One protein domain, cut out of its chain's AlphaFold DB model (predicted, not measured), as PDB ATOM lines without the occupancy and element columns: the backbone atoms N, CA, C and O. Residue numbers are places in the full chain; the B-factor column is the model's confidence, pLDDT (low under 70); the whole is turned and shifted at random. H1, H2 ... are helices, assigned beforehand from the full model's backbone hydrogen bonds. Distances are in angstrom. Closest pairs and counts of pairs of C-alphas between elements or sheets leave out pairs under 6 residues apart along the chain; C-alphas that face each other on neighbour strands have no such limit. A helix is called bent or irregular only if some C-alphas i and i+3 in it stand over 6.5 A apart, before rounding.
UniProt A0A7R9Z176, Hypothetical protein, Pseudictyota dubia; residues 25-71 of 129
ATOM      1  N   ASP A  25      52.575  16.445  36.435       88.19
ATOM      2  CA  ASP A  25      53.767  15.651  36.167       88.19
ATOM      3  C   ASP A  25      53.396  14.170  35.974       88.19
ATOM      4  O   ASP A  25      52.220  13.799  35.976       88.19
ATOM      5  N   GLU A  26      54.403  13.322  35.769       87.25
ATOM      6  CA  GLU A  26      54.211  11.887  35.534       87.25
ATOM      7  C   GLU A  26      53.550  11.178  36.727       87.25
ATOM      8  O   GLU A  26      52.744  10.269  36.528       87.25
ATOM      9  N   ASN A  27      53.825  11.625  37.958       89.31
ATOM     10  CA  ASN A  27      53.234  11.048  39.165       89.31
ATOM     11  C   ASN A  27      51.745  11.396  39.268       89.31
ATOM     12  O   ASN A  27      50.916  10.523  39.543       89.31
ATOM     13  N   PHE A  28      51.396  12.660  39.015       91.25
ATOM     14  CA  PHE A  28      50.009  13.105  38.997       91.25
ATOM     15  C   PHE A  28      49.219  12.416  37.877       91.25
ATOM     16  O   PHE A  28      48.125  11.908  38.127       91.25
ATOM     17  N   ASP A  29      49.772  12.336  36.661       91.44
ATOM     18  CA  ASP A  29      49.121  11.638  35.545       91.44
ATOM     19  C   ASP A  29      48.922  10.146  35.840       91.44
ATOM     20  O   ASP A  29      47.834   9.608  35.621       91.44
ATOM     21  N   GLY A  30      49.941   9.486  36.398       92.38
ATOM     22  CA  GLY A  30      49.860   8.091  36.816       92.38
ATOM     23  C   GLY A  30      48.744   7.852  37.834       92.38
ATOM     24  O   GLY A  30      47.933   6.942  37.647       92.38
ATOM     25  N   SER A  31      48.659   8.708  38.856       94.44
ATOM     26  CA  SER A  31      47.639   8.631  39.911       94.44
ATOM     27  C   SER A  31      46.229   8.890  39.372       94.44
ATOM     28  O   SER A  31      45.296   8.144  39.675       94.44
ATOM     29  N   LEU A  32      46.073   9.899  38.506       94.06
ATOM     30  CA  LEU A  32      44.813  10.207  37.830       94.06
ATOM     31  C   LEU A  32      44.345   9.027  36.968       94.06
ATOM     32  O   LEU A  32      43.192   8.604  37.058       94.06
ATOM     33  N   ARG A  33      45.245   8.457  36.159       95.31
ATOM     34  CA  ARG A  33      44.949   7.314  35.289       95.31
ATOM     35  C   ARG A  33      44.553   6.072  36.087       95.31
ATOM     36  O   ARG A  33      43.600   5.402  35.693       95.31
ATOM     37  N   ALA A  34      45.261   5.774  37.178       96.12
ATOM     38  CA  ALA A  34      44.963   4.631  38.041       96.12
ATOM     39  C   ALA A  34      43.546   4.734  38.621       96.12
ATOM     40  O   ALA A  34      42.731   3.839  38.410       96.12
ATOM     41  N   ARG A  35      43.200   5.880  39.220       95.44
ATOM     42  CA  ARG A  35      41.857   6.100  39.774       95.44
ATOM     43  C   ARG A  35      40.755   6.044  38.725       95.44
ATOM     44  O   ARG A  35      39.725   5.415  38.946       95.44
ATOM     45  N   ILE A  36      40.965   6.648  37.553       96.50
ATOM     46  CA  ILE A  36      39.997   6.564  36.449       96.50
ATOM     47  C   ILE A  36      39.772   5.103  36.026       96.50
ATOM     48  O   ILE A  36      38.645   4.731  35.691       96.50
ATOM     49  N   ALA A  37      40.816   4.266  36.011       96.25
ATOM     50  CA  ALA A  37      40.699   2.865  35.614       96.25
ATOM     51  C   ALA A  37      39.764   2.076  36.545       96.25
ATOM     52  O   ALA A  37      38.921   1.330  36.038       96.25
ATOM     53  N   GLU A  38      39.850   2.322  37.854       96.00
ATOM     54  CA  GLU A  38      39.063   1.671  38.914       96.00
ATOM     55  C   GLU A  38      37.579   2.077  38.928       96.00
ATOM     56  O   GLU A  38      36.736   1.354  39.455       96.00
ATOM     57  N   MET A  39      37.219   3.209  38.315       94.94
ATOM     58  CA  MET A  39      35.829   3.672  38.287       94.94
ATOM     59  C   MET A  39      34.912   2.749  37.462       94.94
ATOM     60  O   MET A  39      35.316   2.267  36.397       94.94
ATOM     61  N   PRO A  40      33.630   2.586  37.837       95.38
ATOM     62  CA  PRO A  40      32.642   1.947  36.974       95.38
ATOM     63  C   PRO A  40      32.395   2.771  35.700       95.38
ATOM     64  O   PRO A  40      32.556   4.000  35.677       95.38
ATOM     65  N   GLN A  41      31.985   2.097  34.623       96.06
ATOM     66  CA  GLN A  41      31.666   2.771  33.362       96.06
ATOM     67  C   GLN A  41      30.508   3.752  33.547       96.06
ATOM     68  O   GLN A  41      29.451   3.410  34.069       96.06
ATOM     69  N   SER A  42      30.739   4.999  33.148       96.06
ATOM     70  CA  SER A  42      29.790   6.103  33.279       96.06
ATOM     71  C   SER A  42      30.196   7.251  32.360       96.06
ATOM     72  O   SER A  42      31.360   7.360  31.972       96.06
ATOM     73  N   GLN A  43      29.260   8.153  32.053       95.50
ATOM     74  CA  GLN A  43      29.569   9.372  31.295       95.50
ATOM     75  C   GLN A  43      30.664  10.206  31.977       95.50
ATOM     76  O   GLN A  43      31.536  10.751  31.306       95.50
ATOM     77  N   TYR A  44      30.664  10.239  33.311       93.56
ATOM     78  CA  TYR A  44      31.678  10.930  34.099       93.56
ATOM     79  C   TYR A  44      33.071  10.302  33.955       93.56
ATOM     80  O   TYR A  44      34.032  11.020  33.684       93.56
ATOM     81  N   LYS A  45      33.186   8.963  34.025       95.31
ATOM     82  CA  LYS A  45      34.447   8.256  33.731       95.31
ATOM     83  C   LYS A  45      34.950   8.602  32.328       95.31
ATOM     84  O   LYS A  45      36.123   8.929  32.169       95.31
ATOM     85  N   THR A  46      34.068   8.579  31.329       96.31
ATOM     86  CA  THR A  46      34.416   8.952  29.952       96.31
ATOM     87  C   THR A  46      34.930  10.391  29.880       96.31
ATOM     88  O   THR A  46      35.980  10.629  29.290       96.31
ATOM     89  N   ALA A  47      34.251  11.350  30.515       94.69
ATOM     90  CA  ALA A  47      34.683  12.748  30.547       94.69
ATOM     91  C   ALA A  47      36.075  12.909  31.185       94.69
ATOM     92  O   ALA A  47      36.944  13.559  30.603       94.69
ATOM     93  N   LEU A  48      36.327  12.256  32.324       93.94
ATOM     94  CA  LEU A  48      37.640  12.267  32.972       93.94
ATOM     95  C   LEU A  48      38.729  11.642  32.091       93.94
ATOM     96  O   LEU A  48      39.835  12.174  32.026       93.94
ATOM     97  N   GLN A  49      38.428  10.566  31.356       96.06
ATOM     98  CA  GLN A  49      39.365   9.980  30.391       96.06
ATOM     99  C   GLN A  49      39.731  10.959  29.270       96.06
ATOM    100  O   GLN A  49      40.892  11.015  28.865       96.06
ATOM    101  N   TRP A  50      38.774  11.742  28.768       95.88
ATOM    102  CA  TRP A  50      39.055  12.781  27.772       95.88
ATOM    103  C   TRP A  50      39.945  13.887  28.337       95.88
ATOM    104  O   TRP A  50      40.923  14.262  27.690       95.88
ATOM    105  N   VAL A  51      39.654  14.364  29.552       91.75
ATOM    106  CA  VAL A  51      40.483  15.369  30.234       91.75
ATOM    107  C   VAL A  51      41.901  14.844  30.448       91.75
ATOM    108  O   VAL A  51      42.858  15.517  30.068       91.75
ATOM    109  N   GLN A  52      42.048  13.625  30.978       92.88
ATOM    110  CA  GLN A  52      43.346  12.986  31.198       92.88
ATOM    111  C   GLN A  52      44.135  12.893  29.886       92.88
ATOM    112  O   GLN A  52      45.246  13.408  29.814       92.88
ATOM    113  N   ARG A  53      43.539  12.373  28.805       92.31
ATOM    114  CA  ARG A  53      44.193  12.292  27.484       92.31
ATOM    115  C   ARG A  53      44.599  13.657  26.928       92.31
ATOM    116  O   ARG A  53      45.671  13.784  26.329       92.31
ATOM    117  N   ALA A  54      43.768  14.682  27.100       90.12
ATOM    118  CA  ALA A  54      44.081  16.033  26.644       90.12
ATOM    119  C   ALA A  54      45.286  16.613  27.404       90.12
ATOM    120  O   ALA A  54      46.197  17.172  26.787       90.12
ATOM    121  N   LEU A  55      45.333  16.420  28.727       88.31
ATOM    122  CA  LEU A  55      46.461  16.836  29.557       88.31
ATOM    123  C   LEU A  55      47.733  16.057  29.201       88.31
ATOM    124  O   LEU A  55      48.756  16.685  28.930       88.31
ATOM    125  N   SER A  56      47.669  14.726  29.087       88.50
ATOM    126  CA  SER A  56      48.832  13.900  28.737       88.50
ATOM    127  C   SER A  56      49.373  14.242  27.352       88.50
ATOM    128  O   SER A  56      50.579  14.337  27.158       88.50
ATOM    129  N   SER A  57      48.499  14.466  26.368       85.94
ATOM    130  CA  SER A  57      48.939  14.792  25.006       85.94
ATOM    131  C   SER A  57      49.546  16.194  24.894       85.94
ATOM    132  O   SER A  57      50.418  16.404  24.047       85.94
ATOM    133  N   SER A  58      49.125  17.135  25.742       81.12
ATOM    134  CA  SER A  58      49.623  18.517  25.753       81.12
ATOM    135  C   SER A  58      50.868  18.697  26.623       81.12
ATOM    136  O   SER A  58      51.704  19.551  26.329       81.12
ATOM    137  N   TYR A  59      50.984  17.916  27.699       80.69
ATOM    138  CA  TYR A  59      51.935  18.162  28.786       80.69
ATOM    139  C   TYR A  59      52.745  16.930  29.215       80.69
ATOM    140  O   TYR A  59      53.611  17.064  30.071       80.69
ATOM    141  N   GLY A  60      52.486  15.751  28.647       69.12
ATOM    142  CA  GLY A  60      53.220  14.521  28.945       69.12
ATOM    143  C   GLY A  60      54.496  14.349  28.113       69.12
ATOM    144  O   GLY A  60      54.585  14.790  26.961       69.12
ATOM    145  N   GLY A  61      55.478  13.655  28.696       66.75
ATOM    146  CA  GLY A  61      56.716  13.235  28.035       66.75
ATOM    147  C   GLY A  61      57.657  14.379  27.630       66.75
ATOM    148  O   GLY A  61      57.718  15.429  28.265       66.75
ATOM    149  N   SER A  62      58.390  14.181  26.529       56.16
ATOM    150  CA  SER A  62      59.436  15.079  26.002       56.16
ATOM    151  C   SER A  62      58.936  16.409  25.417       56.16
ATOM    152  O   SER A  62      59.737  17.211  24.936       56.16
ATOM    153  N   LYS A  63      57.618  16.667  25.439       63.59
ATOM    154  CA  LYS A  63      57.022  17.924  24.946       63.59
ATOM    155  C   LYS A  63      57.296  19.111  25.864       63.59
ATOM    156  O   LYS A  63      57.232  20.260  25.424       63.59
ATOM    157  N   LEU A  64      57.600  18.846  27.129       63.38
ATOM    158  CA  LEU A  64      58.111  19.845  28.051       63.38
ATOM    159  C   LEU A  64      59.632  19.706  28.141       63.38
ATOM    160  O   LEU A  64      60.175  18.606  28.080       63.38
ATOM    161  N   SER A  65      60.330  20.836  28.284       62.19
ATOM    162  CA  SER A  65      61.765  20.810  28.589       62.19
ATOM    163  C   SER A  65      61.997  19.922  29.823       62.19
ATOM    164  O   SER A  65      61.193  20.021  30.754       62.19
ATOM    165  N   PRO A  66      63.067  19.110  29.882       60.31
ATOM    166  CA  PRO A  66      63.374  18.298  31.058       60.31
ATOM    167  C   PRO A  66      63.268  19.122  32.351       60.31
ATOM    168  O   PRO A  66      63.803  20.229  32.434       60.31
ATOM    169  N   GLY A  67      62.506  18.628  33.332       62.25
ATOM    170  CA  GLY A  67      62.236  19.333  34.593       62.25
ATOM    171  C   GLY A  67      61.112  20.383  34.557       62.25
ATOM    172  O   GLY A  67      60.826  21.002  35.586       62.25
ATOM    173  N   LYS A  68      60.433  20.596  33.420       71.50
ATOM    174  CA  LYS A  68      59.206  21.407  33.352       71.50
ATOM    175  C   LYS A  68      57.970  20.519  33.439       71.50
ATOM    176  O   LYS A  68      57.791  19.614  32.640       71.50
ATOM    177  N   ALA A  69      57.079  20.872  34.359       81.31
ATOM    178  CA  ALA A  69      55.734  20.319  34.476       81.31
ATOM    179  C   ALA A  69      54.702  21.440  34.301       81.31
ATOM    180  O   ALA A  69      54.980  22.611  34.609       81.31
ATOM    181  N   LYS A  70      53.510  21.109  33.799       88.56
ATOM    182  CA  LYS A  70      52.460  22.110  33.591       88.56
ATOM    183  C   LYS A  70      51.808  22.459  34.923       88.56
ATOM    184  O   LYS A  70      51.337  21.590  35.637       88.56
ATOM    185  N   LYS A  71      51.739  23.745  35.247       91.50
ATOM    186  CA  LYS A  71      51.068  24.228  36.458       91.50
ATOM    187  C   LYS A  71      49.551  24.196  36.275       91.50
ATOM    188  O   LYS A  71      49.055  24.676  35.252       91.50
TER     189      LYS A  71
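AT A GLANCE: This is residues 25 to 71 of the 129 residues of the protein "Hypothetical protein" of Pseudictyota dubia (UniProt A0A7R9Z176). A helical hairpin makes a rod: H1 and H2 lie side by side, opposite ways, joined by a tight turn at one end, while the tail of residues 60 to 71 runs on past the open end of the hairpin and folds back. The printed part has 47 residues with two named helices, H1 and then H2, and no named strand; the class is all helix. It is only just loose, close to compact, with a radius of gyration of the C-alphas of 11.7 A, and its C-alphas span 35 by 16 by 16 A.

HOW THE PARTS SIT: From the first printed residue, Asp 25, the backbone enters H1, residues 26 to 38, and after a tight link of four residues comes H2, residues 43 to 59. H1 and H2 form a helical hairpin. They touch, with 8 pairs of C-alphas within 8 A; the closest C-alphas are those of Ile 36 and Lys 45, 6.4 A apart. Their lines stand at a shallow tilt of 19 degrees, opposite ways, and their centres are 10.7 A apart. In H1 and H2 every O i to N i+4 pair is within hydrogen-bond range.

IN THESE COORDINATES: H1 begins at C-alpha 26, (54.211, 11.887, 35.534), and measures 18.6 A from first to last C-alpha. H2, the longest helix with 17 residues, measures 24.2 A and ends at C-alpha 59, (51.935, 18.162, 28.786). Neither helix is bent.

THE WHOLE: The two C-alphas farthest apart are those of Ser 42 and Pro 66, at 35.8 A. Residues 38 to 43 stand free. The C-alphas of Asp 25 and Lys 71, the first and last printed, are 9.0 A apart. The printed part has no cut. Its mean pLDDT is 86.7, and residues 60 to 67 are under 70.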